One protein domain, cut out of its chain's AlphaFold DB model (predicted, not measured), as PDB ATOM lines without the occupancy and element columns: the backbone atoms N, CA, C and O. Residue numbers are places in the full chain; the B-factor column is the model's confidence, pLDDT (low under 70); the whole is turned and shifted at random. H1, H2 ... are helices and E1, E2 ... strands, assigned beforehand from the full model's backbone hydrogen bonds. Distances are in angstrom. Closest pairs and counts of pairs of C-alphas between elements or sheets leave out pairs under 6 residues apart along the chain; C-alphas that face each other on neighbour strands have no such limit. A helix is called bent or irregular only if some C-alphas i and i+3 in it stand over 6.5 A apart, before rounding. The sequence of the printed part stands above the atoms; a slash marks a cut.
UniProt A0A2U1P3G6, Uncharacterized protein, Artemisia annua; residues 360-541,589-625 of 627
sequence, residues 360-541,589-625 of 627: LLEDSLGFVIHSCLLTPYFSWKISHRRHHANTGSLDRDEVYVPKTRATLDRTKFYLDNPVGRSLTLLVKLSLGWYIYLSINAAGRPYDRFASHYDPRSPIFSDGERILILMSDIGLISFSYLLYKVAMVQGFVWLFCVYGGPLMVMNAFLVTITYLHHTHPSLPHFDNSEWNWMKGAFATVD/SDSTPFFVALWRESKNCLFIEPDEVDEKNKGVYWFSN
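What this domain is: This is residues 360 to 541 and 589 to 625 of the 627 residues of an uncharacterized protein of Artemisia annua (UniProt A0A2U1P3G6). Two long helices, H5 and H6, meet in a V at one end of a body that is only just elongated, and a small hairpin of two strands, E1 and E2, lies at the other end. H1 and H2 pack on H5, kinked H4 crosses H6, and H8 packs on H4 and H6. The printed part has 219 residues, with eight named helices followed by two antiparallel strands, and its class is mostly helix. It is compact, with a radius of gyration of the C-alphas of 18.9 A and spans of 65 by 43 by 34 A.

How they stand to each other: Start with H1, residues 360 to 372: its residues 366 to 371 touch H2, residues 377 to 390, closest at the C-alphas of Phe 367 and Tyr 377, 5.3 A apart. H3, residues 412 to 415, touches H4, residues 418 to 439, only at the corner, with C-alphas 414 and 420 4.4 A apart. Next look at H5, residues 465 to 489: the closest C-alphas to H1 are Leu 475 and Ser 371, 5.2 A, and to H2 Ile 468 and Ser 379, 5.4 A. H5 and H6, residues 491 to 517, form a helical hairpin, opposite ways at a steep tilt of 37 degrees, only just steep; their closest C-alphas, Ala 486 and Leu 494, are 5.9 A apart. H6 touches H4 about perpendicular, at 78 degrees, closest at the C-alphas of Ala 507 and Leu 429, 4.5 A. H7, residues 532 to 537, touches H2, closest at C-alphas 532 and 390, 6.5 A. H8, residues 594 to 604, touches H6, closest at C-alphas 598 and 515, 6.9 A, and H4, closest at C-alphas 602 and 421, 6.6 A. E1, residues 607 to 610, and E2, residues 620 to 624, form an antiparallel hairpin, with N 622 and O 609 2.9 A apart. Every O i to N i+4 pair is within hydrogen-bond range in H1, H2, H7 and H8, but 16 of 18 in H4, 20 of 21 in H5 and 20 of 23 in H6; H3 is too short for one.

Where its parts are: Find C-alpha 360 at (234.340, 138.026, 190.363), where H1 begins; H2 then spans 20.0 A. H4 spans 26.2 A and is irregular, with C-alphas 430 and 433 7.7 A apart and a kink of 72 degrees near residue 433. H5 spans 36.1 A from (237.693, 150.318, 178.594) at C-alpha 465. H6 also spans 36.1 A and is only just irregular, with C-alphas 497 and 500 6.8 A apart and a kink of 37 degrees near residue 498. E2 ends at C-alpha 624, (204.821, 169.721, 181.075).

The domain as a whole: The two C-alphas farthest apart, Val 488 and Glu 615, are 66.7 A apart. Residues 542 to 588 are not printed, and C-alphas 541 and 589 are 4.4 A apart across the cut. The links H2 to H3, H4 to H5 and H6 to H7 are long. The model's pLDDT is under 70 at residues 360, 362, 409 to 414 and 613 to 617.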
ATOM      1  N   LEU A 360     233.953 138.847 191.513       68.31
ATOM      2  CA  LEU A 360     234.340 138.026 190.363       68.31
ATOM      3  C   LEU A 360     233.280 136.980 189.973       68.31
ATOM      4  O   LEU A 360     233.119 136.709 188.784       68.31
ATOM      5  N   LEU A 361     232.572 136.378 190.936       70.69
ATOM      6  CA  LEU A 361     231.483 135.437 190.660       70.69
ATOM      7  C   LEU A 361     230.266 136.181 190.106       70.69
ATOM      8  O   LEU A 361     229.737 135.773 189.074       70.69
ATOM      9  N   GLU A 362     229.871 137.287 190.742       68.81
ATOM     10  CA  GLU A 362     228.777 138.141 190.265       68.81
ATOM     11  C   GLU A 362     229.057 138.679 188.856       68.81
ATOM     12  O   GLU A 362     228.192 138.590 187.987       68.81
ATOM     13  N   ASP A 363     230.280 139.146 188.590       81.62
ATOM     14  CA  ASP A 363     230.683 139.646 187.274       81.62
ATOM     15  C   ASP A 363     230.800 138.533 186.229       81.62
ATOM     16  O   ASP A 363     230.465 138.758 185.069       81.62
ATOM     17  N   SER A 364     231.206 137.319 186.613       82.12
ATOM     18  CA  SER A 364     231.227 136.167 185.699       82.12
ATOM     19  C   SER A 364     229.813 135.721 185.318       82.12
ATOM     20  O   SER A 364     229.529 135.497 184.142       82.12
ATOM     21  N   LEU A 365     228.908 135.617 186.298       82.62
ATOM     22  CA  LEU A 365     227.505 135.258 186.075       82.62
ATOM     23  C   LEU A 365     226.778 136.348 185.286       82.62
ATOM     24  O   LEU A 365     226.118 136.050 184.291       82.62
ATOM     25  N   GLY A 366     226.951 137.608 185.683       84.06
ATOM     26  CA  GLY A 366     226.406 138.770 184.998       84.06
ATOM     27  C   GLY A 366     226.878 138.843 183.549       84.06
ATOM     28  O   GLY A 366     226.040 138.945 182.653       84.06
ATOM     29  N   PHE A 367     228.182 138.687 183.300       89.94
ATOM     30  CA  PHE A 367     228.753 138.657 181.956       89.94
ATOM     31  C   PHE A 367     228.135 137.562 181.078       89.94
ATOM     32  O   PHE A 367     227.700 137.854 179.962       89.94
ATOM     33  N   VAL A 368     228.050 136.323 181.574       90.69
ATOM     34  CA  VAL A 368     227.475 135.198 180.818       90.69
ATOM     35  C   VAL A 368     225.986 135.422 180.547       90.69
ATOM     36  O   VAL A 368     225.564 135.360 179.394       90.69
ATOM     37  N   ILE A 369     225.192 135.731 181.577       90.94
ATOM     38  CA  ILE A 369     223.734 135.879 181.455       90.94
ATOM     39  C   ILE A 369     223.374 137.039 180.521       90.94
ATOM     40  O   ILE A 369     222.560 136.859 179.621       90.94
ATOM     41  N   HIS A 370     224.002 138.208 180.667       93.56
ATOM     42  CA  HIS A 370     223.683 139.359 179.817       93.56
ATOM     43  C   HIS A 370     224.202 139.182 178.382       93.56
ATOM     44  O   HIS A 370     223.521 139.609 177.452       93.56
ATOM     45  N   SER A 371     225.319 138.470 178.167       95.06
ATOM     46  CA  SER A 371     225.735 138.061 176.813       95.06
ATOM     47  C   SER A 371     224.682 137.161 176.154       95.06
ATOM     48  O   SER A 371     224.331 137.377 174.995       95.06
ATOM     49  N   CYS A 372     224.095 136.224 176.912       94.44
ATOM     50  CA  CYS A 372     222.962 135.404 176.469       94.44
ATOM     51  C   CYS A 372     221.669 136.208 176.216       94.44
ATOM     52  O   CYS A 372     220.763 135.707 175.552       94.44
ATOM     53  N   LEU A 373     221.575 137.447 176.708       94.56
ATOM     54  CA  LEU A 373     220.472 138.395 176.490       94.56
ATOM     55  C   LEU A 373     220.854 139.537 175.522       94.56
ATOM     56  O   LEU A 373     220.183 140.567 175.485       94.56
ATOM     57  N   LEU A 374     221.956 139.390 174.774       95.75
ATOM     58  CA  LEU A 374     222.500 140.396 173.850       95.75
ATOM     59  C   LEU A 374     222.645 141.809 174.463       95.75
ATOM     60  O   LEU A 374     222.480 142.826 173.788       95.75
ATOM     61  N   THR A 375     222.992 141.867 175.751       94.75
ATOM     62  CA  THR A 375     223.210 143.095 176.525       94.75
ATOM     63  C   THR A 375     224.687 143.230 176.933       94.75
ATOM     64  O   THR A 375     225.241 142.289 177.506       94.75
ATOM     65  N   PRO A 376     225.359 144.373 176.673       96.19
ATOM     66  CA  PRO A 376     226.770 144.557 177.012       96.19
ATOM     67  C   PRO A 376     226.941 144.745 178.530       96.19
ATOM     68  O   PRO A 376     226.858 145.862 179.041       96.19
ATOM     69  N   TYR A 377     227.164 143.642 179.252       94.56
ATOM     70  CA  TYR A 377     227.086 143.576 180.718       94.56
ATOM     71  C   TYR A 377     227.802 144.710 181.458       94.56
ATOM     72  O   TYR A 377     227.164 145.453 182.201       94.56
ATOM     73  N   PHE A 378     229.119 144.852 181.276       90.38
ATOM     74  CA  PHE A 378     229.897 145.808 182.062       90.38
ATOM     75  C   PHE A 378     229.582 147.248 181.667       90.38
ATOM     76  O   PHE A 378     229.510 148.121 182.526       90.38
ATOM     77  N   SER A 379     229.342 147.478 180.377       93.88
ATOM     78  CA  SER A 379     228.920 148.769 179.839       93.88
ATOM     79  C   SER A 379     227.620 149.250 180.486       93.88
ATOM     80  O   SER A 379     227.569 150.358 181.021       93.88
ATOM     81  N   TRP A 380     226.609 148.375 180.539       93.50
ATOM     82  CA  TRP A 380     225.357 148.629 181.249       93.50
ATOM     83  C   TRP A 380     225.560 148.763 182.766       93.50
ATOM     84  O   TRP A 380     225.069 149.721 183.354       93.50
ATOM     85  N   LYS A 381     226.323 147.866 183.410       91.56
ATOM     86  CA  LYS A 381     226.605 147.911 184.860       91.56
ATOM     87  C   LYS A 381     227.194 149.262 185.278       91.56
ATOM     88  O   LYS A 381     226.788 149.831 186.291       91.56
ATOM     89  N   ILE A 382     228.145 149.778 184.500       86.19
ATOM     90  CA  ILE A 382     228.842 151.037 184.775       86.19
ATOM     91  C   ILE A 382     227.908 152.241 184.580       86.19
ATOM     92  O   ILE A 382     227.823 153.089 185.472       86.19
ATOM     93  N   SER A 383     227.178 152.319 183.463       91.31
ATOM     94  CA  SER A 383     226.237 153.421 183.213       91.31
ATOM     95  C   SER A 383     225.063 153.409 184.198       91.31
ATOM     96  O   SER A 383     224.712 154.449 184.749       91.31
ATOM     97  N   HIS A 384     224.519 152.231 184.510       90.19
ATOM     98  CA  HIS A 384     223.462 152.051 185.504       90.19
ATOM     99  C   HIS A 384     223.921 152.488 186.904       90.19
ATOM    100  O   HIS A 384     223.213 153.226 187.582       90.19
ATOM    101  N   ARG A 385     225.150 152.144 187.320       84.88
ATOM    102  CA  ARG A 385     225.727 152.643 188.582       84.88
ATOM    103  C   ARG A 385     225.817 154.174 188.621       84.88
ATOM    104  O   ARG A 385     225.614 154.765 189.679       84.88
ATOM    105  N   ARG A 386     226.124 154.828 187.497       86.69
ATOM    106  CA  ARG A 386     226.176 156.299 187.416       86.69
ATOM    107  C   ARG A 386     224.801 156.948 187.431       86.69
ATOM    108  O   ARG A 386     224.668 157.979 188.079       86.69
ATOM    109  N   HIS A 387     223.809 156.325 186.803       91.44
ATOM    110  CA  HIS A 387     222.402 156.695 186.940       91.44
ATOM    111  C   HIS A 387     221.975 156.664 188.415       91.44
ATOM    112  O   HIS A 387     221.614 157.701 188.956       91.44
ATOM    113  N   HIS A 388     222.186 155.552 189.132       86.81
ATOM    114  CA  HIS A 388     221.949 155.460 190.586       86.81
ATOM    115  C   HIS A 388     222.641 156.557 191.410       86.81
ATOM    116  O   HIS A 388     222.074 157.074 192.369       86.81
ATOM    117  N   ALA A 389     223.859 156.950 191.030       85.06
ATOM    118  CA  ALA A 389     224.602 158.006 191.714       85.06
ATOM    119  C   ALA A 389     224.151 159.442 191.365       85.06
ATOM    120  O   ALA A 389     224.490 160.364 192.104       85.06
ATOM    121  N   ASN A 390     223.436 159.651 190.253       90.75
ATOM    122  CA  ASN A 390     223.117 160.980 189.711       90.75
ATOM    123  C   ASN A 390     221.633 161.172 189.351       90.75
ATOM    124  O   ASN A 390     221.314 162.152 188.678       90.75
ATOM    125  N   THR A 391     220.733 160.261 189.744       92.25
ATOM    126  CA  THR A 391     219.393 160.251 189.144       92.25
ATOM    127  C   THR A 391     218.597 161.528 189.429       92.25
ATOM    128  O   THR A 391     218.818 162.203 190.440       92.25
ATOM    129  N   GLY A 392     217.764 161.936 188.471       91.19
ATOM    130  CA  GLY A 392     217.038 163.208 188.507       91.19
ATOM    131  C   GLY A 392     217.908 164.451 188.258       91.19
ATOM    132  O   GLY A 392     217.382 165.564 188.283       91.19
ATOM    133  N   SER A 393     219.219 164.309 188.010       94.06
ATOM    134  CA  SER A 393     220.091 165.416 187.586       94.06
ATOM    135  C   SER A 393     219.999 165.649 186.079       94.06
ATOM    136  O   SER A 393     220.272 164.743 185.292       94.06
ATOM    137  N   LEU A 394     219.724 166.889 185.669       92.12
ATOM    138  CA  LEU A 394     219.675 167.269 184.251       92.12
ATOM    139  C   LEU A 394     221.032 167.152 183.532       92.12
ATOM    140  O   LEU A 394     221.075 166.896 182.331       92.12
ATOM    141  N   ASP A 395     222.136 167.308 184.265       89.69
ATOM    142  CA  ASP A 395     223.496 167.364 183.712       89.69
ATOM    143  C   ASP A 395     224.280 166.044 183.847       89.69
ATOM    144  O   ASP A 395     225.308 165.839 183.186       89.69
ATOM    145  N   ARG A 396     223.858 165.159 184.761       90.75
ATOM    146  CA  ARG A 396     224.669 164.010 185.207       90.75
ATOM    147  C   ARG A 396     223.971 162.654 185.189       90.75
ATOM    148  O   ARG A 396     224.678 161.656 185.325       90.75
ATOM    149  N   ASP A 397     222.653 162.592 185.016       93.00
ATOM    150  CA  ASP A 397     221.957 161.311 184.875       93.00
ATOM    151  C   ASP A 397     222.264 160.658 183.501       93.00
ATOM    152  O   ASP A 397     222.459 161.331 182.488       93.00
ATOM    153  N   GLU A 398     222.352 159.329 183.469       90.19
ATOM    154  CA  GLU A 398     222.674 158.524 182.282       90.19
ATOM    155  C   GLU A 398     221.429 157.870 181.647       90.19
ATOM    156  O   GLU A 398     221.550 157.209 180.611       90.19
ATOM    157  N   VAL A 399     220.238 158.015 182.251       90.12
ATOM    158  CA  VAL A 399     218.987 157.384 181.789       90.12
ATOM    159  C   VAL A 399     217.781 158.318 181.989       90.12
ATOM    160  O   VAL A 399     217.636 158.942 183.030       90.12
ATOM    161  N   TYR A 400     216.904 158.395 180.983       90.31
ATOM    162  CA  TYR A 400     215.695 159.236 180.918       90.31
ATOM    163  C   TYR A 400     215.868 160.724 181.273       90.31
ATOM    164  O   TYR A 400     214.933 161.351 181.769       90.31
ATOM    165  N   VAL A 401     217.002 161.329 180.907       91.19
ATOM    166  CA  VAL A 401     217.194 162.784 181.036       91.19
ATOM    167  C   VAL A 401     216.119 163.521 180.223       91.19
ATOM    168  O   VAL A 401     216.025 163.319 179.002       91.19
ATOM    169  N   PRO A 402     215.277 164.361 180.852       89.12
ATOM    170  CA  PRO A 402     214.186 165.017 180.159       89.12
ATOM    171  C   PRO A 402     214.695 166.148 179.265       89.12
ATOM    172  O   PRO A 402     215.741 166.759 179.482       89.12
ATOM    173  N   LYS A 403     213.907 166.456 178.239       87.44
ATOM    174  CA  LYS A 403     214.202 167.517 177.276       87.44
ATOM    175  C   LYS A 403     213.551 168.827 177.699       87.44
ATOM    176  O   LYS A 403     212.422 168.828 178.181       87.44
ATOM    177  N   THR A 404     214.222 169.949 177.462       85.88
ATOM    178  CA  THR A 404     213.610 171.280 177.605       85.88
ATOM    179  C   THR A 404     212.793 171.622 176.360       85.88
ATOM    180  O   THR A 404     213.099 171.150 175.257       85.88
ATOM    181  N   ARG A 405     211.773 172.475 176.512       81.88
ATOM    182  CA  ARG A 405     210.853 172.894 175.435       81.88
ATOM    183  C   ARG A 405     211.570 173.297 174.136       81.88
ATOM    184  O   ARG A 405     211.246 172.774 173.073       81.88
ATOM    185  N   ALA A 406     212.624 174.111 174.241       78.50
ATOM    186  CA  ALA A 406     213.424 174.594 173.107       78.50
ATOM    187  C   ALA A 406     214.117 173.483 172.286       78.50
ATOM    188  O   ALA A 406     214.423 173.669 171.110       78.50
ATOM    189  N   THR A 407     214.366 172.305 172.870       75.62
ATOM    190  CA  THR A 407     214.999 171.178 172.152       75.62
ATOM    191  C   THR A 407     214.011 170.338 171.331       75.62
ATOM    192  O   THR A 407     214.432 169.462 170.572       75.62
ATOM    193  N   LEU A 408     212.703 170.592 171.453       73.56
ATOM    194  CA  LEU A 408     211.631 169.764 170.884       73.56
ATOM    195  C   LEU A 408     210.845 170.424 169.746       73.56
ATOM    196  O   LEU A 408     209.999 169.768 169.137       73.56
ATOM    197  N   ASP A 409     211.145 171.673 169.385       64.50
ATOM    198  CA  ASP A 409     210.448 172.372 168.293       64.50
ATOM    199  C   ASP A 409     210.529 171.615 166.954       64.50
ATOM    200  O   ASP A 409     209.577 171.609 166.175       64.50
ATOM    201  N   ARG A 410     211.627 170.881 166.713       61.72
ATOM    202  CA  ARG A 410     211.805 170.036 165.514       61.72
ATOM    203  C   ARG A 410     210.995 168.731 165.530       61.72
ATOM    204  O   ARG A 410     210.848 168.111 164.482       61.72
ATOM    205  N   THR A 411     210.484 168.294 166.682       67.12
ATOM    206  CA  THR A 411     209.723 167.036 166.848       67.12
ATOM    207  C   THR A 411     208.252 167.248 167.224       67.12
ATOM    208  O   THR A 411     207.475 166.289 167.183       67.12
ATOM    209  N   LYS A 412     207.844 168.496 167.499       64.38
ATOM    210  CA  LYS A 412     206.473 168.925 167.843       64.38
ATOM    211  C   LYS A 412     205.390 168.291 166.956       64.38
ATOM    212  O   LYS A 412     204.410 167.765 167.474       64.38
ATOM    213  N   PHE A 413     205.614 168.220 165.639       59.38
ATOM    214  CA  PHE A 413     204.665 167.655 164.663       59.38
ATOM    215  C   PHE A 413     204.220 166.204 164.957       59.38
ATOM    216  O   PHE A 413     203.056 165.869 164.738       59.38
ATOM    217  N   TYR A 414     205.106 165.349 165.483       67.25
ATOM    218  CA  TYR A 414     204.779 163.949 165.802       67.25
ATOM    219  C   TYR A 414     204.465 163.715 167.289       67.25
ATOM    220  O   TYR A 414     203.793 162.742 167.619       67.25
ATOM    221  N   LEU A 415     204.904 164.594 168.193       70.12
ATOM    222  CA  LEU A 415     204.638 164.455 169.631       70.12
ATOM    223  C   LEU A 415     203.293 165.048 170.068       70.12
ATOM    224  O   LEU A 415     202.805 164.699 171.144       70.12
ATOM    225  N   ASP A 416     202.673 165.902 169.250       72.62
ATOM    226  CA  ASP A 416     201.420 166.585 169.600       72.62
ATOM    227  C   ASP A 416     200.137 165.868 169.120       72.62
ATOM    228  O   ASP A 416     199.024 166.303 169.403       72.62
ATOM    229  N   ASN A 417     200.256 164.723 168.432       82.38
ATOM    230  CA  ASN A 417     199.100 163.968 167.927       82.38
ATOM    231  C   ASN A 417     199.096 162.484 168.371       82.38
ATOM    232  O   ASN A 417     200.163 161.902 168.591       82.38
ATOM    233  N   PRO A 418     197.918 161.827 168.489       85.81
ATOM    234  CA  PRO A 418     197.831 160.449 168.982       85.81
ATOM    235  C   PRO A 418     198.569 159.407 168.130       85.81
ATOM    236  O   PRO A 418     199.075 158.430 168.675       85.81
ATOM    237  N   VAL A 419     198.650 159.595 166.808       86.88
ATOM    238  CA  VAL A 419     199.302 158.638 165.896       86.88
ATOM    239  C   VAL A 419     200.818 158.662 166.094       86.88
ATOM    240  O   VAL A 419     201.436 157.610 166.251       86.88
ATOM    241  N   GLY A 420     201.419 159.852 166.157       86.38
ATOM    242  CA  GLY A 420     202.856 160.008 166.380       86.38
ATOM    243  C   GLY A 420     203.301 159.624 167.799       86.38
ATOM    244  O   GLY A 420     204.377 159.043 167.954       86.38
ATOM    245  N   ARG A 421     202.451 159.814 168.823       87.00
ATOM    246  CA  ARG A 421     202.672 159.245 170.172       87.00
ATOM    247  C   ARG A 421     202.651 157.718 170.159       87.00
ATOM    248  O   ARG A 421     203.583 157.105 170.671       87.00
ATOM    249  N   SER A 422     201.654 157.105 169.517       89.06
ATOM    250  CA  SER A 422     201.576 155.644 169.362       89.06
ATOM    251  C   SER A 422     202.788 155.072 168.624       89.06
ATOM    252  O   SER A 422     203.355 154.075 169.063       89.06
ATOM    253  N   LEU A 423     203.246 155.727 167.549       89.25
ATOM    254  CA  LEU A 423     204.460 155.335 166.828       89.25
ATOM    255  C   LEU A 423     205.721 155.486 167.696       89.25
ATOM    256  O   LEU A 423     206.588 154.616 167.680       89.25
ATOM    257  N   THR A 424     205.809 156.557 168.486       88.38
ATOM    258  CA  THR A 424     206.933 156.804 169.403       88.38
ATOM    259  C   THR A 424     206.990 155.758 170.519       88.38
ATOM    260  O   THR A 424     208.068 155.244 170.813       88.38
ATOM    261  N   LEU A 425     205.845 155.386 171.104       91.62
ATOM    262  CA  LEU A 425     205.749 154.282 172.062       91.62
ATOM    263  C   LEU A 425     206.108 152.941 171.411       91.62
ATOM    264  O   LEU A 425     206.892 152.191 171.984       91.62
ATOM    265  N   LEU A 426     205.613 152.660 170.201       91.75
ATOM    266  CA  LEU A 426     205.948 151.438 169.464       91.75
ATOM    267  C   LEU A 426     207.460 151.321 169.221       91.75
ATOM    268  O   LEU A 426     208.045 150.276 169.507       91.75
ATOM    269  N   VAL A 427     208.113 152.386 168.745       92.56
ATOM    270  CA  VAL A 427     209.569 152.414 168.524       92.56
ATOM    271  C   VAL A 427     210.335 152.318 169.846       92.56
ATOM    272  O   VAL A 427     211.287 151.546 169.932       92.56
ATOM    273  N   LYS A 428     209.901 153.025 170.899       92.75
ATOM    274  CA  LYS A 428     210.503 152.942 172.240       92.75
ATOM    275  C   LYS A 428     210.462 151.506 172.777       92.75
ATOM    276  O   LYS A 428     211.499 150.988 173.172       92.75
ATOM    277  N   LEU A 429     209.306 150.847 172.745       93.88
ATOM    278  CA  LEU A 429     209.130 149.507 173.315       93.88
ATOM    279  C   LEU A 429     209.747 148.383 172.465       93.88
ATOM    280  O   LEU A 429     210.098 147.348 173.017       93.88
ATOM    281  N   SER A 430     209.906 148.564 171.148       91.62
ATOM    282  CA  SER A 430     210.493 147.538 170.264       91.62
ATOM    283  C   SER A 430     211.998 147.694 170.024       91.62
ATOM    284  O   SER A 430     212.719 146.697 169.989       91.62
ATOM    285  N   LEU A 431     212.482 148.928 169.854       93.31
ATOM    286  CA  LEU A 431     213.865 149.240 169.470       93.31
ATOM    287  C   LEU A 431     214.582 150.161 170.465       93.31
ATOM    288  O   LEU A 431     215.804 150.282 170.391       93.31
ATOM    289  N   GLY A 432     213.866 150.801 171.395       93.25
ATOM    290  CA  GLY A 432     214.414 151.826 172.290       93.25
ATOM    291  C   GLY A 432     215.612 151.359 173.113       93.25
ATOM    292  O   GLY A 432     216.556 152.125 173.267       93.25
ATOM    293  N   TRP A 433     215.628 150.095 173.551       94.38
ATOM    294  CA  TRP A 433     216.780 149.491 174.230       94.38
ATOM    295  C   TRP A 433     218.049 149.506 173.363       94.38
ATOM    296  O   TRP A 433     219.080 150.041 173.764       94.38
ATOM    297  N   TYR A 434     217.958 148.997 172.134       94.56
ATOM    298  CA  TYR A 434     219.088 148.957 171.205       94.56
ATOM    299  C   TYR A 434     219.496 150.353 170.724       94.56
ATOM    300  O   TYR A 434     220.684 150.615 170.544       94.56
ATOM    301  N   ILE A 435     218.539 151.271 170.554       95.12
ATOM    302  CA  ILE A 435     218.809 152.674 170.212       95.12
ATOM    303  C   ILE A 435     219.538 153.377 171.372       95.12
ATOM    304  O   ILE A 435     220.514 154.085 171.130       95.12
ATOM    305  N   TYR A 436     219.127 153.150 172.624       95.06
ATOM    306  CA  TYR A 436     219.830 153.652 173.807       95.06
ATOM    307  C   TYR A 436     221.272 153.133 173.859       95.06
ATOM    308  O   TYR A 436     222.200 153.938 173.868       95.06
ATOM    309  N   LEU A 437     221.476 151.815 173.771       95.75
ATOM    310  CA  LEU A 437     222.820 151.231 173.783       95.75
ATOM    311  C   LEU A 437     223.688 151.729 172.613       95.75
ATOM    312  O   LEU A 437     224.879 151.984 172.785       95.75
ATOM    313  N   SER A 438     223.104 151.918 171.428       95.94
ATOM    314  CA  SER A 438     223.859 152.322 170.235       95.94
ATOM    315  C   SER A 438     224.298 153.785 170.257       95.94
ATOM    316  O   SER A 438     225.429 154.060 169.857       95.94
ATOM    317  N   ILE A 439     223.423 154.713 170.674       95.19
ATOM    318  CA  ILE A 439     223.614 156.169 170.494       95.19
ATOM    319  C   ILE A 439     223.250 157.027 171.728       95.19
ATOM    320  O   ILE A 439     223.012 158.226 171.590       95.19
ATOM    321  N   ASN A 440     223.144 156.427 172.919       94.00
ATOM    322  CA  ASN A 440     222.789 157.076 174.191       94.00
ATOM    323  C   ASN A 440     221.479 157.900 174.158       94.00
ATOM    324  O   ASN A 440     221.354 158.929 174.816       94.00
ATOM    325  N   ALA A 441     220.471 157.469 173.389       90.94
ATOM    326  CA  ALA A 441     219.293 158.291 173.058       90.94
ATOM    327  C   ALA A 441     218.392 158.739 174.234       90.94
ATOM    328  O   ALA A 441     217.462 159.519 174.011       90.94
ATOM    329  N   ALA A 442     218.626 158.227 175.445       90.62
ATOM    330  CA  ALA A 442     217.888 158.566 176.664       90.62
ATOM    331  C   ALA A 442     218.781 159.121 177.790       90.62
ATOM    332  O   ALA A 442     218.243 159.548 178.806       90.62
ATOM    333  N   GLY A 443     220.108 159.104 177.643       88.88
ATOM    334  CA  GLY A 443     221.023 159.676 178.631       88.88
ATOM    335  C   GLY A 443     221.304 161.156 178.378       88.88
ATOM    336  O   GLY A 443     220.803 161.753 177.420       88.88
ATOM    337  N   ARG A 444     222.143 161.749 179.229       89.75
ATOM    338  CA  ARG A 444     222.635 163.122 179.057       89.75
ATOM    339  C   ARG A 444     223.390 163.337 177.733       89.75
ATOM    340  O   ARG A 444     223.967 162.393 177.178       89.75
ATOM    341  N   PRO A 445     223.438 164.583 177.228       87.62
ATOM    342  CA  PRO A 445     224.321 164.936 176.123       87.62
ATOM    343  C   PRO A 445     225.801 164.798 176.518       87.62
ATOM    344  O   PRO A 445     226.182 165.005 177.667       87.62
ATOM    345  N   TYR A 446     226.635 164.504 175.524       90.62
ATOM    346  CA  TYR A 446     228.093 164.466 175.634       90.62
ATOM    347  C   TYR A 446     228.724 165.235 174.468       90.62
ATOM    348  O   TYR A 446     228.186 165.230 173.360       90.62
ATOM    349  N   ASP A 447     229.912 165.810 174.681       89.69
ATOM    350  CA  ASP A 447     230.658 166.588 173.669       89.69
ATOM    351  C   ASP A 447     231.121 165.769 172.447       89.69
ATOM    352  O   ASP A 447     231.648 166.306 171.472       89.69
ATOM    353  N   ARG A 448     230.977 164.444 172.504       93.25
ATOM    354  CA  ARG A 448     231.381 163.488 171.470       93.25
ATOM    355  C   ARG A 448     230.408 162.310 171.432       93.25
ATOM    356  O   ARG A 448     229.647 162.103 172.371       93.25
ATOM    357  N   PHE A 449     230.441 161.542 170.343       94.31
ATOM    358  CA  PHE A 449     229.543 160.401 170.138       94.31
ATOM    359  C   PHE A 449     229.583 159.420 171.321       94.31
ATOM    360  O   PHE A 449     230.659 158.965 171.710       94.31
ATOM    361  N   ALA A 450     228.410 159.113 171.877       95.19
ATOM    362  CA  ALA A 450     228.235 158.259 173.044       95.19
ATOM    363  C   ALA A 450     227.562 156.942 172.648       95.19
ATOM    364  O   ALA A 450     226.470 156.935 172.083       95.19
ATOM    365  N   SER A 451     228.226 155.831 172.954       96.62
ATOM    366  CA  SER A 451     227.744 154.477 172.684       96.62
ATOM    367  C   SER A 451     228.166 153.531 173.800       96.62
ATOM    368  O   SER A 451     229.243 153.690 174.380       96.62
ATOM    369  N   HIS A 452     227.346 152.527 174.083       96.25
ATOM    370  CA  HIS A 452     227.661 151.463 175.035       96.25
ATOM    371  C   HIS A 452     228.590 150.393 174.437       96.25
ATOM    372  O   HIS A 452     229.152 149.608 175.197       96.25
ATOM    373  N   TYR A 453     228.778 150.392 173.112       96.75
ATOM    374  CA  TYR A 453     229.637 149.459 172.368       96.75
ATOM    375  C   TYR A 453     230.983 150.070 171.930       96.75
ATOM    376  O   TYR A 453     231.722 149.458 171.165       96.75
ATOM    377  N   ASP A 454     231.296 151.305 172.343       96.94
ATOM    378  CA  ASP A 454     232.603 151.921 172.089       96.94
ATOM    379  C   ASP A 454     233.412 151.987 173.395       96.94
ATOM    380  O   ASP A 454     233.107 152.809 174.264       96.94
ATOM    381  N   PRO A 455     234.497 151.201 173.540       96.00
ATOM    382  CA  PRO A 455     235.424 151.320 174.663       96.00
ATOM    383  C   PRO A 455     236.048 152.712 174.823       96.00
ATOM    384  O   PRO A 455     236.599 153.016 175.877       96.00
ATOM    385  N   ARG A 456     236.014 153.575 173.801       94.50
ATOM    386  CA  ARG A 456     236.466 154.970 173.886       94.50
ATOM    387  C   ARG A 456     235.341 155.966 174.160       94.50
ATOM    388  O   ARG A 456     235.672 157.142 174.303       94.50
ATOM    389  N   SER A 457     234.084 155.540 174.275       95.50
ATOM    390  CA  SER A 457     232.904 156.382 174.523       95.50
ATOM    391  C   SER A 457     233.113 157.374 175.683       95.50
ATOM    392  O   SER A 457     233.783 157.031 176.658       95.50
ATOM    393  N   PRO A 458     232.558 158.603 175.628       94.56
ATOM    394  CA  PRO A 458     232.594 159.577 176.726       94.56
ATOM    395  C   PRO A 458     231.879 159.102 177.988       94.56
ATOM    396  O   PRO A 458     232.112 159.669 179.051       94.56
ATOM    397  N   ILE A 459     231.065 158.049 177.881       92.12
ATOM    398  CA  ILE A 459     230.498 157.372 179.038       92.12
ATOM    399  C   ILE A 459     231.631 156.798 179.903       92.12
ATOM    400  O   ILE A 459     231.575 156.925 181.119       92.12
ATOM    401  N   PHE A 460     232.683 156.197 179.336       92.44
ATOM    402  CA  PHE A 460     233.643 155.386 180.102       92.44
ATOM    403  C   PHE A 460     234.997 156.065 180.336       92.44
ATOM    404  O   PHE A 460     235.551 156.750 179.475       92.44
ATOM    405  N   SER A 461     235.558 155.812 181.517       85.19
ATOM    406  CA  SER A 461     236.911 156.217 181.895       85.19
ATOM    407  C   SER A 461     237.977 155.273 181.320       85.19
ATOM    408  O   SER A 461     237.703 154.135 180.933       85.19
ATOM    409  N   ASP A 462     239.230 155.730 181.300       85.75
ATOM    410  CA  ASP A 462     240.368 154.981 180.752       85.75
ATOM    411  C   ASP A 462     240.588 153.603 181.406       85.75
ATOM    412  O   ASP A 462     241.001 152.667 180.720       85.75
ATOM    413  N   GLY A 463     240.263 153.448 182.696       78.44
ATOM    414  CA  GLY A 463     240.364 152.170 183.413       78.44
ATOM    415  C   GLY A 463     239.240 151.172 183.104       78.44
ATOM    416  O   GLY A 463     239.419 149.970 183.280       78.44
ATOM    417  N   GLU A 464     238.092 151.640 182.610       82.75
ATOM    418  CA  GLU A 464     236.904 150.810 182.359       82.75
ATOM    419  C   GLU A 464     236.902 150.173 180.960       82.75
ATOM    420  O   GLU A 464     236.200 149.190 180.728       82.75
ATOM    421  N   ARG A 465     237.716 150.688 180.025       90.50
ATOM    422  CA  ARG A 465     237.693 150.318 178.594       90.50
ATOM    423  C   ARG A 465     237.799 148.815 178.323       90.50
ATOM    424  O   ARG A 465     237.153 148.307 177.410       90.50
ATOM    425  N   ILE A 466     238.608 148.103 179.108       87.88
ATOM    426  CA  ILE A 466     238.805 146.651 178.960       87.88
ATOM    427  C   ILE A 466     237.501 145.890 179.244       87.88
ATOM    428  O   ILE A 466     237.206 144.917 178.558       87.88
ATOM    429  N   LEU A 467     236.684 146.361 180.191       83.94
ATOM    430  CA  LEU A 467     235.406 145.738 180.540       83.94
ATOM    431  C   LEU A 467     234.350 145.937 179.437       83.94
ATOM    432  O   LEU A 467     233.527 145.051 179.189       83.94
ATOM    433  N   ILE A 468     234.404 147.069 178.729       96.12
ATOM    434  CA  ILE A 468     233.570 147.316 177.542       96.12
ATOM    435  C   ILE A 468     233.952 146.328 176.436       96.12
ATOM    436  O   ILE A 468     233.109 145.550 176.001       96.12
ATOM    437  N   LEU A 469     235.248 146.231 176.112       95.12
ATOM    438  CA  LEU A 469     235.756 145.268 175.129       95.12
ATOM    439  C   LEU A 469     235.410 143.812 175.493       95.12
ATOM    440  O   LEU A 469     235.064 143.024 174.614       95.12
ATOM    441  N   MET A 470     235.464 143.438 176.777       91.06
ATOM    442  CA  MET A 470     235.001 142.123 177.236       91.06
ATOM    443  C   MET A 470     233.510 141.916 176.949       91.06
ATOM    444  O   MET A 470     233.139 140.853 176.456       91.06
ATOM    445  N   SER A 471     232.672 142.926 177.208       94.12
ATOM    446  CA  SER A 471     231.235 142.888 176.898       94.12
ATOM    447  C   SER A 471     230.995 142.662 175.404       94.12
ATOM    448  O   SER A 471     230.233 141.768 175.041       94.12
ATOM    449  N   ASP A 472     231.699 143.398 174.541       97.56
ATOM    450  CA  ASP A 472     231.586 143.277 173.083       97.56
ATOM    451  C   ASP A 472     232.016 141.884 172.589       97.56
ATOM    452  O   ASP A 472     231.344 141.279 171.752       97.56
ATOM    453  N   ILE A 473     233.090 141.317 173.156       96.81
ATOM    454  CA  ILE A 473     233.522 139.936 172.880       96.81
ATOM    455  C   ILE A 473     232.437 138.927 173.286       96.81
ATOM    456  O   ILE A 473     232.183 137.980 172.537       96.81
ATOM    457  N   GLY A 474     231.775 139.124 174.432       94.75
ATOM    458  CA  GLY A 474     230.651 138.294 174.879       94.75
ATOM    459  C   GLY A 474     229.475 138.331 173.903       94.75
ATOM    460  O   GLY A 474     228.986 137.282 173.476       94.75
ATOM    461  N   LEU A 475     229.094 139.533 173.462       97.44
ATOM    462  CA  LEU A 475     228.039 139.749 172.471       97.44
ATOM    463  C   LEU A 475     228.357 139.107 171.121       97.44
ATOM    464  O   LEU A 475     227.505 138.412 170.564       97.44
ATOM    465  N   ILE A 476     229.571 139.295 170.599       97.94
ATOM    466  CA  ILE A 476     230.013 138.694 169.332       97.94
ATOM    467  C   ILE A 476     230.017 137.164 169.444       97.94
ATOM    468  O   ILE A 476     229.509 136.480 168.553       97.94
ATOM    469  N   SER A 477     230.526 136.620 170.552       96.19
ATOM    470  CA  SER A 477     230.592 135.173 170.790       96.19
ATOM    471  C   SER A 477     229.200 134.539 170.858       96.19
ATOM    472  O   SER A 477     228.954 133.520 170.207       96.19
ATOM    473  N   PHE A 478     228.262 135.152 171.587       97.62
ATOM    474  CA  PHE A 478     226.894 134.640 171.675       97.62
ATOM    475  C   PHE A 478     226.110 134.854 170.372       97.62
ATOM    476  O   PHE A 478     225.403 133.952 169.928       97.62
ATOM    477  N   SER A 479     226.309 135.978 169.678       97.50
ATOM    478  CA  SER A 479     225.730 136.214 168.344       97.50
ATOM    479  C   SER A 479     226.212 135.184 167.318       97.50
ATOM    480  O   SER A 479     225.422 134.707 166.502       97.50
ATOM    481  N   TYR A 480     227.483 134.776 167.380       97.62
ATOM    482  CA  TYR A 480     228.013 133.696 166.548       97.62
ATOM    483  C   TYR A 480     227.379 132.337 166.891       97.62
ATOM    484  O   TYR A 480     227.024 131.586 165.982       97.62
ATOM    485  N   LEU A 481     227.160 132.034 168.175       96.94
ATOM    486  CA  LEU A 481     226.421 130.836 168.593       96.94
ATOM    487  C   LEU A 481     224.978 130.846 168.058       96.94
ATOM    488  O   LEU A 481     224.545 129.862 167.459       96.94
ATOM    489  N   LEU A 482     224.260 131.964 168.199       96.88
ATOM    490  CA  LEU A 482     222.913 132.147 167.649       96.88
ATOM    491  C   LEU A 482     222.896 131.967 166.123       96.88
ATOM    492  O   LEU A 482     222.043 131.252 165.601       96.88
ATOM    493  N   TYR A 483     223.877 132.520 165.403       97.44
ATOM    494  CA  TYR A 483     224.057 132.278 163.969       97.44
ATOM    495  C   TYR A 483     224.246 130.783 163.655       97.44
ATOM    496  O   TYR A 483     223.576 130.250 162.770       97.44
ATOM    497  N   LYS A 484     225.092 130.064 164.406       97.88
ATOM    498  CA  LYS A 484     225.272 128.612 164.235       97.88
ATOM    499  C   LYS A 484     223.981 127.827 164.489       97.88
ATOM    500  O   LYS A 484     223.733 126.869 163.762       97.88
ATOM    501  N   VAL A 485     223.147 128.240 165.447       96.31
ATOM    502  CA  VAL A 485     221.816 127.648 165.686       96.31
ATOM    503  C   VAL A 485     220.853 127.960 164.534       96.31
ATOM    504  O   VAL A 485     220.190 127.048 164.040       96.31
ATOM    505  N   ALA A 486     220.817 129.202 164.037       97.38
ATOM    506  CA  ALA A 486     219.994 129.597 162.888       97.38
ATOM    507  C   ALA A 486     220.339 128.808 161.614       97.38
ATOM    508  O   ALA A 486     219.440 128.454 160.856       97.38
ATOM    509  N   MET A 487     221.618 128.485 161.398       97.56
ATOM    510  CA  MET A 487     222.067 127.657 160.271       97.56
ATOM    511  C   MET A 487     221.626 126.184 160.365       97.56
ATOM    512  O   MET A 487     221.701 125.480 159.362       97.56
ATOM    513  N   VAL A 488     221.183 125.710 161.538       96.88
ATOM    514  CA  VAL A 488     220.707 124.329 161.756       96.88
ATOM    515  C   VAL A 488     219.179 124.256 161.838       96.88
ATOM    516  O   VAL A 488     218.584 123.383 161.218       96.88
ATOM    517  N   GLN A 489     218.543 125.162 162.588       96.50
ATOM    518  CA  GLN A 489     217.093 125.151 162.855       96.50
ATOM    519  C   GLN A 489     216.289 126.130 161.979       96.50
ATOM    520  O   GLN A 489     215.061 126.092 161.956       96.50
ATOM    521  N   GLY A 490     216.968 127.027 161.258       96.50
ATOM    522  CA  GLY A 490     216.357 128.113 160.492       96.50
ATOM    523  C   GLY A 490     216.148 129.395 161.308       96.50
ATOM    524  O   GLY A 490     215.884 129.377 162.511       96.50
ATOM    525  N   PHE A 491     216.235 130.544 160.628       96.25
ATOM    526  CA  PHE A 491     216.075 131.865 161.252       96.25
ATOM    527  C   PHE A 491     214.695 132.067 161.895       96.25
ATOM    528  O   PHE A 491     214.615 132.586 163.002       96.25
ATOM    529  N   VAL A 492     213.614 131.629 161.236       96.75
ATOM    530  CA  VAL A 492     212.240 131.793 161.752       96.75
ATOM    531  C   VAL A 492     212.056 131.052 163.079       96.75
ATOM    532  O   VAL A 492     211.480 131.607 164.010       96.75
ATOM    533  N   TRP A 493     212.602 129.837 163.198       97.75
ATOM    534  CA  TRP A 493     212.581 129.079 164.450       97.75
ATOM    535  C   TRP A 493     213.327 129.825 165.560       97.75
ATOM    536  O   TRP A 493     212.778 130.030 166.642       97.75
ATOM    537  N   LEU A 494     214.544 130.307 165.272       97.56
ATOM    538  CA  LEU A 494     215.337 131.060 166.243       97.56
ATOM    539  C   LEU A 494     214.639 132.360 166.664       97.56
ATOM    540  O   LEU A 494     214.647 132.715 167.841       97.56
ATOM    541  N   PHE A 495     214.007 133.065 165.725       95.50
ATOM    542  CA  PHE A 495     213.238 134.259 166.039       95.50
ATOM    543  C   PHE A 495     212.056 133.928 166.957       95.50
ATOM    544  O   PHE A 495     211.903 134.579 167.983       95.50
ATOM    545  N   CYS A 496     211.264 132.893 166.670       93.81
ATOM    546  CA  CYS A 496     210.123 132.532 167.518       93.81
ATOM    547  C   CYS A 496     210.527 132.042 168.922       93.81
ATOM    548  O   CYS A 496     209.831 132.347 169.887       93.81
ATOM    549  N   VAL A 497     211.633 131.299 169.050       94.50
ATOM    550  CA  VAL A 497     212.065 130.689 170.325       94.50
ATOM    551  C   VAL A 497     212.932 131.624 171.176       94.50
ATOM    552  O   VAL A 497     212.891 131.540 172.400       94.50
ATOM    553  N   TYR A 498     213.701 132.520 170.555       95.31
ATOM    554  CA  TYR A 498     214.641 133.409 171.245       95.31
ATOM    555  C   TYR A 498     214.379 134.894 170.949       95.31
ATOM    556  O   TYR A 498     214.209 135.681 171.876       95.31
ATOM    557  N   GLY A 499     214.295 135.283 169.673       94.38
ATOM    558  CA  GLY A 499     214.189 136.695 169.269       94.38
ATOM    559  C   GLY A 499     212.928 137.412 169.774       94.38
ATOM    560  O   GLY A 499     213.020 138.486 170.360       94.38
ATOM    561  N   GLY A 500     211.754 136.808 169.596       93.81
ATOM    562  CA  GLY A 500     210.465 137.324 170.056       93.81
ATOM    563  C   GLY A 500     210.393 137.452 171.582       93.81
ATOM    564  O   GLY A 500     210.113 138.548 172.067       93.81
ATOM    565  N   PRO A 501     210.703 136.392 172.355       95.56
ATOM    566  CA  PRO A 501     210.815 136.481 173.812       95.56
ATOM    567  C   PRO A 501     211.812 137.547 174.291       95.56
ATOM    568  O   PRO A 501     211.496 138.296 175.215       95.56
ATOM    569  N   LEU A 502     212.967 137.692 173.627       94.81
ATOM    570  CA  LEU A 502     213.942 138.745 173.925       94.81
ATOM    571  C   LEU A 502     213.367 140.152 173.675       94.81
ATOM    572  O   LEU A 502     213.553 141.044 174.498       94.81
ATOM    573  N   MET A 503     212.628 140.356 172.578       93.56
ATOM    574  CA  MET A 503     211.939 141.626 172.310       93.56
ATOM    575  C   MET A 503     210.880 141.949 173.372       93.56
ATOM    576  O   MET A 503     210.785 143.100 173.792       93.56
ATOM    577  N   VAL A 504     210.116 140.957 173.845       94.06
ATOM    578  CA  VAL A 504     209.132 141.147 174.928       94.06
ATOM    579  C   VAL A 504     209.824 141.507 176.247       94.06
ATOM    580  O   VAL A 504     209.382 142.428 176.931       94.06
ATOM    581  N   MET A 505     210.935 140.845 176.585       94.69
ATOM    582  CA  MET A 505     211.735 141.178 177.768       94.69
ATOM    583  C   MET A 505     212.274 142.615 177.694       94.69
ATOM    584  O   MET A 505     212.062 143.393 178.623       94.69
ATOM    585  N   ASN A 506     212.861 143.011 176.560       94.19
ATOM    586  CA  ASN A 506     213.351 144.376 176.346       94.19
ATOM    587  C   ASN A 506     212.223 145.422 176.416       94.19
ATOM    588  O   ASN A 506     212.430 146.508 176.954       94.19
ATOM    589  N   ALA A 507     211.020 145.100 175.926       94.25
ATOM    590  CA  ALA A 507     209.858 145.977 176.041       94.25
ATOM    591  C   ALA A 507     209.458 146.211 177.508       94.25
ATOM    592  O   ALA A 507     209.142 147.343 177.883       94.25
ATOM    593  N   PHE A 508     209.518 145.180 178.361       95.62
ATOM    594  CA  PHE A 508     209.281 145.328 179.800       95.62
ATOM    595  C   PHE A 508     210.415 146.071 180.515       95.62
ATOM    596  O   PHE A 508     210.119 146.962 181.307       95.62
ATOM    597  N   LEU A 509     211.683 145.803 180.187       92.69
ATOM    598  CA  LEU A 509     212.839 146.552 180.704       92.69
ATOM    599  C   LEU A 509     212.689 148.061 180.439       92.69
ATOM    600  O   LEU A 509     212.833 148.886 181.343       92.69
ATOM    601  N   VAL A 510     212.332 148.420 179.203       95.19
ATOM    602  CA  VAL A 510     212.059 149.803 178.789       95.19
ATOM    603  C   VAL A 510     210.805 150.356 179.475       95.19
ATOM    604  O   VAL A 510     210.797 151.524 179.844       95.19
ATOM    605  N   THR A 511     209.760 149.547 179.681       96.06
ATOM    606  CA  THR A 511     208.523 149.970 180.367       96.06
ATOM    607  C   THR A 511     208.767 150.310 181.835       96.06
ATOM    608  O   THR A 511     208.312 151.359 182.279       96.06
ATOM    609  N   ILE A 512     209.485 149.454 182.572       94.75
ATOM    610  CA  ILE A 512     209.871 149.684 183.973       94.75
ATOM    611  C   ILE A 512     210.723 150.953 184.042       94.75
ATOM    612  O   ILE A 512     210.294 151.969 184.573       94.75
ATOM    613  N   THR A 513     211.882 150.959 183.383       92.75
ATOM    614  CA  THR A 513     212.793 152.112 183.442       92.75
ATOM    615  C   THR A 513     212.143 153.423 182.972       92.75
ATOM    616  O   THR A 513     212.447 154.474 183.524       92.75
ATOM    617  N   TYR A 514     211.213 153.397 182.008       95.56
ATOM    618  CA  TYR A 514     210.475 154.597 181.603       95.56
ATOM    619  C   TYR A 514     209.469 155.053 182.664       95.56
ATOM    620  O   TYR A 514     209.501 156.217 183.049       95.56
ATOM    621  N   LEU A 515     208.574 154.181 183.141       96.25
ATOM    622  CA  LEU A 515     207.506 154.586 184.063       96.25
ATOM    623  C   LEU A 515     208.017 154.926 185.465       96.25
ATOM    624  O   LEU A 515     207.444 155.790 186.125       96.25
ATOM    625  N   HIS A 516     209.092 154.292 185.917       95.88
ATOM    626  CA  HIS A 516     209.645 154.517 187.250       95.88
ATOM    627  C   HIS A 516     210.469 155.809 187.364       95.88
ATOM    628  O   HIS A 516     210.619 156.327 188.468       95.88
ATOM    629  N   HIS A 517     210.926 156.367 186.233       94.88
ATOM    630  CA  HIS A 517     211.669 157.639 186.156       94.88
ATOM    631  C   HIS A 517     210.916 158.772 185.443       94.88
ATOM    632  O   HIS A 517     211.280 159.936 185.563       94.88
ATOM    633  N   THR A 518     209.860 158.468 184.686       94.56
ATOM    634  CA  THR A 518     209.022 159.470 184.016       94.56
ATOM    635  C   THR A 518     207.626 159.465 184.618       94.56
ATOM    636  O   THR A 518     206.836 158.557 184.364       94.56
ATOM    637  N   HIS A 519     207.293 160.501 185.385       94.94
ATOM    638  CA  HIS A 519     205.947 160.722 185.908       94.94
ATOM    639  C   HIS A 519     205.738 162.215 186.231       94.94
ATOM    640  O   HIS A 519     206.696 162.865 186.651       94.94
ATOM    641  N   PRO A 520     204.526 162.794 186.079       91.38
ATOM    642  CA  PRO A 520     204.306 164.224 186.323       91.38
ATOM    643  C   PRO A 520     204.591 164.707 187.756       91.38
ATOM    644  O   PRO A 520     204.804 165.898 187.941       91.38
ATOM    645  N   SER A 521     204.599 163.811 188.753       90.62
ATOM    646  CA  SER A 521     204.945 164.139 190.150       90.62
ATOM    647  C   SER A 521     206.429 163.970 190.500       90.62
ATOM    648  O   SER A 521     206.773 164.078 191.674       90.62
ATOM    649  N   LEU A 522     207.307 163.696 189.526       92.62
ATOM    650  CA  LEU A 522     208.744 163.561 189.779       92.62
ATOM    651  C   LEU A 522     209.496 164.855 189.426       92.62
ATOM    652  O   LEU A 522     209.516 165.243 188.250       92.62
ATOM    653  N   PRO A 523     210.129 165.517 190.413       92.38
ATOM    654  CA  PRO A 523     210.960 166.684 190.167       92.38
ATOM    655  C   PRO A 523     212.279 166.277 189.508       92.38
ATOM    656  O   PRO A 523     212.823 165.205 189.764       92.38
ATOM    657  N   HIS A 524     212.816 167.171 188.692       93.56
ATOM    658  CA  HIS A 524     214.170 167.089 188.155       93.56
ATOM    659  C   HIS A 524     214.959 168.315 188.602       93.56
ATOM    660  O   HIS A 524     214.378 169.367 188.872       93.56
ATOM    661  N   PHE A 525     216.280 168.190 188.693       93.44
ATOM    662  CA  PHE A 525     217.119 169.199 189.332       93.44
ATOM    663  C   PHE A 525     218.330 169.566 188.473       93.44
ATOM    664  O   PHE A 525     219.037 168.690 187.960       93.44
ATOM    665  N   ASP A 526     218.605 170.863 188.368       92.06
ATOM    666  CA  ASP A 526     219.892 171.353 187.874       92.06
ATOM    667  C   ASP A 526     221.001 171.210 188.937       92.06
ATOM    668  O   ASP A 526     220.771 170.797 190.079       92.06
ATOM    669  N   ASN A 527     222.234 171.563 188.578       89.88
ATOM    670  CA  ASN A 527     223.370 171.518 189.505       89.88
ATOM    671  C   ASN A 527     223.283 172.476 190.717       89.88
ATOM    672  O   ASN A 527     224.117 172.343 191.611       89.88
ATOM    673  N   SER A 528     222.345 173.429 190.766       89.81
ATOM    674  CA  SER A 528     222.161 174.318 191.922       89.81
ATOM    675  C   SER A 528     221.305 173.680 193.018       89.81
ATOM    676  O   SER A 528     221.610 173.841 194.198       89.81
ATOM    677  N   GLU A 529     220.294 172.893 192.635       90.25
ATOM    678  CA  GLU A 529     219.369 172.247 193.572       90.25
ATOM    679  C   GLU A 529     219.624 170.747 193.782       90.25
ATOM    680  O   GLU A 529     219.191 170.200 194.805       90.25
ATOM    681  N   TRP A 530     220.307 170.059 192.860       93.38
ATOM    682  CA  TRP A 530     220.508 168.608 192.942       93.38
ATOM    683  C   TRP A 530     221.414 168.196 194.112       93.38
ATOM    684  O   TRP A 530     222.524 168.696 194.292       93.38
ATOM    685  N   ASN A 531     220.988 167.167 194.842       89.56
ATOM    686  CA  ASN A 531     221.853 166.343 195.685       89.56
ATOM    687  C   ASN A 531     221.409 164.874 195.594       89.56
ATOM    688  O   ASN A 531     220.294 164.595 195.154       89.56
ATOM    689  N   TRP A 532     222.265 163.942 196.028       87.19
ATOM    690  CA  TRP A 532     222.006 162.502 195.902       87.19
ATOM    691  C   TRP A 532     220.666 162.063 196.517       87.19
ATOM    692  O   TRP A 532     219.945 161.285 195.902       87.19
ATOM    693  N   MET A 533     220.301 162.606 197.683       86.19
ATOM    694  CA  MET A 533     219.076 162.232 198.399       86.19
ATOM    695  C   MET A 533     217.817 162.704 197.655       86.19
ATOM    696  O   MET A 533     216.902 161.916 197.430       86.19
ATOM    697  N   LYS A 534     217.798 163.967 197.198       89.19
ATOM    698  CA  LYS A 534     216.736 164.496 196.322       89.19
ATOM    699  C   LYS A 534     216.613 163.680 195.031       89.19
ATOM    700  O   LYS A 534     215.503 163.415 194.588       89.19
ATOM    701  N   GLY A 535     217.750 163.284 194.456       90.12
ATOM    702  CA  GLY A 535     217.808 162.438 193.268       90.12
ATOM    703  C   GLY A 535     217.172 161.070 193.494       90.12
ATOM    704  O   GLY A 535     216.242 160.710 192.786       90.12
ATOM    705  N   ALA A 536     217.601 160.328 194.518       87.06
ATOM    706  CA  ALA A 536     217.071 158.994 194.815       87.06
ATOM    707  C   ALA A 536     215.547 158.981 195.075       87.06
ATOM    708  O   ALA A 536     214.871 158.015 194.720       87.06
ATOM    709  N   PHE A 537     214.993 160.066 195.630       90.00
ATOM    710  CA  PHE A 537     213.546 160.254 195.803       90.00
ATOM    711  C   PHE A 537     212.788 160.618 194.513       90.00
ATOM    712  O   PHE A 537     211.565 160.512 194.481       90.00
ATOM    713  N   ALA A 538     213.470 161.012 193.433       92.31
ATOM    714  CA  ALA A 538     212.864 161.333 192.138       92.31
ATOM    715  C   ALA A 538     212.532 160.073 191.307       92.31
ATOM    716  O   ALA A 538     212.774 160.014 190.102       92.31
ATOM    717  N   THR A 539     211.966 159.053 191.955       94.44
ATOM    718  CA  THR A 539     211.505 157.799 191.339       94.44
ATOM    719  C   THR A 539     210.144 157.389 191.903       94.44
ATOM    720  O   THR A 539     209.752 157.855 192.970       94.44
ATOM    721  N   VAL A 540     209.382 156.562 191.179       94.88
ATOM    722  CA  VAL A 540     208.010 156.171 191.563       94.88
ATOM    723  C   VAL A 540     207.807 154.658 191.504       94.88
ATOM    724  O   VAL A 540     208.048 154.043 190.469       94.88
ATOM    725  N   ASP A 541     207.295 154.065 192.584       96.50
ATOM    726  CA  ASP A 541     206.907 152.648 192.620       96.50
ATOM    727  C   ASP A 541     205.565 152.417 191.901       96.50
ATOM    728  O   ASP A 541     204.655 153.247 191.953       96.50
ATOM    729  N   SER A 589     204.337 156.606 194.808       94.25
ATOM    730  CA  SER A 589     203.809 155.389 194.183       94.25
ATOM    731  C   SER A 589     202.552 155.659 193.358       94.25
ATOM    732  O   SER A 589     201.778 156.561 193.681       94.25
ATOM    733  N   ASP A 590     202.342 154.873 192.304       92.62
ATOM    734  CA  ASP A 590     201.175 154.955 191.426       92.62
ATOM    735  C   ASP A 590     200.688 153.557 191.006       92.62
ATOM    736  O   ASP A 590     201.389 152.801 190.334       92.62
ATOM    737  N   SER A 591     199.450 153.232 191.376       93.31
ATOM    738  CA  SER A 591     198.766 151.968 191.065       93.31
ATOM    739  C   SER A 591     197.999 151.983 189.734       93.31
ATOM    740  O   SER A 591     197.255 151.049 189.429       93.31
ATOM    741  N   THR A 592     198.157 153.030 188.915       93.94
ATOM    742  CA  THR A 592     197.594 153.080 187.559       93.94
ATOM    743  C   THR A 592     198.133 151.914 186.717       93.94
ATOM    744  O   THR A 592     199.352 151.788 186.583       93.94
ATOM    745  N   PRO A 593     197.273 151.092 186.074       93.81
ATOM    746  CA  PRO A 593     197.724 149.964 185.261       93.81
ATOM    747  C   PRO A 593     198.753 150.387 184.208       93.81
ATOM    748  O   PRO A 593     198.528 151.351 183.472       93.81
ATOM    749  N   PHE A 594     199.866 149.654 184.106       93.50
ATOM    750  CA  PHE A 594     201.065 150.101 183.378       93.50
ATOM    751  C   PHE A 594     200.812 150.527 181.920       93.50
ATOM    752  O   PHE A 594     201.449 151.450 181.424       93.50
ATOM    753  N   PHE A 595     199.854 149.912 181.222       91.06
ATOM    754  CA  PHE A 595     199.495 150.282 179.848       91.06
ATOM    755  C   PHE A 595     198.725 151.615 179.760       91.06
ATOM    756  O   PHE A 595     198.875 152.349 178.784       91.06
ATOM    757  N   VAL A 596     197.947 151.967 180.790       94.62
ATOM    758  CA  VAL A 596     197.310 153.289 180.930       94.62
ATOM    759  C   VAL A 596     198.361 154.333 181.311       94.62
ATOM    760  O   VAL A 596     198.375 155.420 180.733       94.62
ATOM    761  N   ALA A 597     199.277 153.981 182.219       94.81
ATOM    762  CA  ALA A 597     200.416 154.814 182.596       94.81
ATOM    763  C   ALA A 597     201.328 155.127 181.395       94.81
ATOM    764  O   ALA A 597     201.613 156.293 181.146       94.81
ATOM    765  N   LEU A 598     201.690 154.135 180.569       94.38
ATOM    766  CA  LEU A 598     202.461 154.336 179.328       94.38
ATOM    767  C   LEU A 598     201.834 155.402 178.420       94.38
ATOM    768  O   LEU A 598     202.539 156.267 177.897       94.38
ATOM    769  N   TRP A 599     200.508 155.371 178.256       94.00
ATOM    770  CA  TRP A 599     199.797 156.374 177.467       94.00
ATOM    771  C   TRP A 599     199.779 157.748 178.148       94.00
ATOM    772  O   TRP A 599     200.096 158.752 177.505       94.00
ATOM    773  N   ARG A 600     199.452 157.802 179.447       93.88
ATOM    774  CA  ARG A 600     199.410 159.036 180.250       93.88
ATOM    775  C   ARG A 600     200.769 159.742 180.256       93.88
ATOM    776  O   ARG A 600     200.823 160.937 179.975       93.88
ATOM    777  N   GLU A 601     201.855 159.007 180.458       93.31
ATOM    778  CA  GLU A 601     203.220 159.537 180.528       93.31
ATOM    779  C   GLU A 601     203.672 160.029 179.150       93.31
ATOM    780  O   GLU A 601     204.183 161.141 179.033       93.31
ATOM    781  N   SER A 602     203.369 159.284 178.078       91.00
ATOM    782  CA  SER A 602     203.650 159.722 176.699       91.00
ATOM    783  C   SER A 602     202.906 160.996 176.279       91.00
ATOM    784  O   SER A 602     203.292 161.647 175.307       91.00
ATOM    785  N   LYS A 603     201.822 161.344 176.985       89.81
ATOM    786  CA  LYS A 603     201.022 162.554 176.768       89.81
ATOM    787  C   LYS A 603     201.430 163.701 177.696       89.81
ATOM    788  O   LYS A 603     201.335 164.855 177.287       89.81
ATOM    789  N   ASN A 604     201.801 163.408 178.939       90.62
ATOM    790  CA  ASN A 604     201.973 164.412 179.992       90.62
ATOM    791  C   ASN A 604     203.439 164.771 180.267       90.62
ATOM    792  O   ASN A 604     203.699 165.862 180.761       90.62
ATOM    793  N   CYS A 605     204.383 163.898 179.917       91.69
ATOM    794  CA  CYS A 605     205.811 164.078 180.158       91.69
ATOM    795  C   CYS A 605     206.553 164.295 178.832       91.69
ATOM    796  O   CYS A 605     207.341 163.452 178.400       91.69
ATOM    797  N   LEU A 606     206.246 165.400 178.141       87.12
ATOM    798  CA  LEU A 606     206.852 165.727 176.843       87.12
ATOM    799  C   LEU A 606     208.171 166.486 177.006       87.12
ATOM    800  O   LEU A 606     209.138 166.206 176.296       87.12
ATOM    801  N   PHE A 607     208.198 167.438 177.935       88.75
ATOM    802  CA  PHE A 607     209.355 168.261 178.271       88.75
ATOM    803  C   PHE A 607     209.285 168.732 179.715       88.75
ATOM    804  O   PHE A 607     208.259 168.561 180.366       88.75
ATOM    805  N   ILE A 608     210.364 169.338 180.197       90.62
ATOM    806  CA  ILE A 608     210.402 170.013 181.493       90.62
ATOM    807  C   ILE A 608     210.397 171.538 181.366       90.62
ATOM    808  O   ILE A 608     210.969 172.103 180.425       90.62
ATOM    809  N   GLU A 609     209.776 172.182 182.349       89.81
ATOM    810  CA  GLU A 609     209.778 173.627 182.609       89.81
ATOM    811  C   GLU A 609     210.186 173.868 184.080       89.81
ATOM    812  O   GLU A 609     209.993 172.969 184.907       89.81
ATOM    813  N   PRO A 610     210.821 175.009 184.413       88.81
ATOM    814  CA  PRO A 610     211.188 175.332 185.792       88.81
ATOM    815  C   PRO A 610     209.942 175.530 186.664       88.81
ATOM    816  O   PRO A 610     208.875 175.880 186.161       88.81
ATOM    817  N   ASP A 611     210.078 175.325 187.970       84.94
ATOM    818  CA  ASP A 611     208.998 175.559 188.931       84.94
ATOM    819  C   ASP A 611     208.665 177.059 189.044       84.94
ATOM    820  O   ASP A 611     209.460 177.860 189.537       84.94
ATOM    821  N   GLU A 612     207.478 177.449 188.569       72.38
ATOM    822  CA  GLU A 612     206.988 178.835 188.618       72.38
ATOM    823  C   GLU A 612     206.306 179.196 189.955       72.38
ATOM    824  O   GLU A 612     205.886 180.341 190.134       72.38
ATOM    825  N   VAL A 613     206.152 178.249 190.895       66.75
ATOM    826  CA  VAL A 613     205.319 178.428 192.101       66.75
ATOM    827  C   VAL A 613     206.087 179.034 193.286       66.75
ATOM    828  O   VAL A 613     205.480 179.727 194.105       66.75
ATOM    829  N   ASP A 614     207.404 178.828 193.381       61.97
ATOM    830  CA  ASP A 614     208.250 179.386 194.449       61.97
ATOM    831  C   ASP A 614     209.527 180.024 193.878       61.97
ATOM    832  O   ASP A 614     210.400 179.340 193.342       61.97
ATOM    833  N   GLU A 615     209.684 181.342 194.059       59.00
ATOM    834  CA  GLU A 615     210.872 182.097 193.626       59.00
ATOM    835  C   GLU A 615     212.198 181.587 194.229       59.00
ATOM    836  O   GLU A 615     213.273 181.979 193.760       59.00
ATOM    837  N   LYS A 616     212.150 180.737 195.262       59.03
ATOM    838  CA  LYS A 616     213.324 180.100 195.875       59.03
ATOM    839  C   LYS A 616     213.774 178.823 195.161       59.03
ATOM    840  O   LYS A 616     214.954 178.509 195.238       59.03
ATOM    841  N   ASN A 617     212.897 178.132 194.431       65.81
ATOM    842  CA  ASN A 617     213.153 176.792 193.877       65.81
ATOM    843  C   ASN A 617     213.659 176.820 192.420       65.81
ATOM    844  O   ASN A 617     213.302 175.968 191.610       65.81
ATOM    845  N   LYS A 618     214.506 177.795 192.063       73.31
ATOM    846  CA  LYS A 618     214.875 178.084 190.659       73.31
ATOM    847  C   LYS A 618     215.584 176.948 189.908       73.31
ATOM    848  O   LYS A 618     215.594 176.986 188.681       73.31
ATOM    849  N   GLY A 619     216.158 175.979 190.620       87.00
ATOM    850  CA  GLY A 619     216.787 174.789 190.041       87.00
ATOM    851  C   GLY A 619     215.899 173.539 189.995       87.00
ATOM    852  O   GLY A 619     216.401 172.465 189.662       87.00
ATOM    853  N   VAL A 620     214.611 173.640 190.351       92.38
ATOM    854  CA  VAL A 620     213.632 172.538 190.300       92.38
ATOM    855  C   VAL A 620     212.812 172.624 189.011       92.38
ATOM    856  O   VAL A 620     212.372 173.699 188.607       92.38
ATOM    857  N   TYR A 621     212.600 171.477 188.371       92.81
ATOM    858  CA  TYR A 621     211.943 171.343 187.075       92.81
ATOM    859  C   TYR A 621     210.870 170.251 187.099       92.81
ATOM    860  O   TYR A 621     211.080 169.172 187.657       92.81
ATOM    861  N   TRP A 622     209.750 170.500 186.423       92.44
ATOM    862  CA  TRP A 622     208.589 169.608 186.379       92.44
ATOM    863  C   TRP A 622     208.174 169.286 184.945       92.44
ATOM    864  O   TRP A 622     208.366 170.087 184.029       92.44
ATOM    865  N   PHE A 623     207.586 168.105 184.738       92.12
ATOM    866  CA  PHE A 623     207.087 167.694 183.425       92.12
ATOM    867  C   PHE A 623     205.847 168.493 182.993       92.12
ATOM    868  O   PHE A 623     204.878 168.635 183.738       92.12
ATOM    869  N   SER A 624     205.859 168.938 181.737       87.06
ATOM    870  CA  SER A 624     204.821 169.721 181.075       87.06
ATOM    871  C   SER A 624     204.458 169.120 179.709       87.06
ATOM    872  O   SER A 624     205.200 168.333 179.103       87.06
ATOM    873  N   ASN A 625     203.270 169.490 179.222       83.06
ATOM    874  CA  ASN A 625     202.738 169.104 177.913       83.06
ATOM    875  C   ASN A 625     202.043 170.245 177.147       83.06
ATOM    876  O   ASN A 625     201.422 169.989 176.113       83.06
TER     877      ASN A 625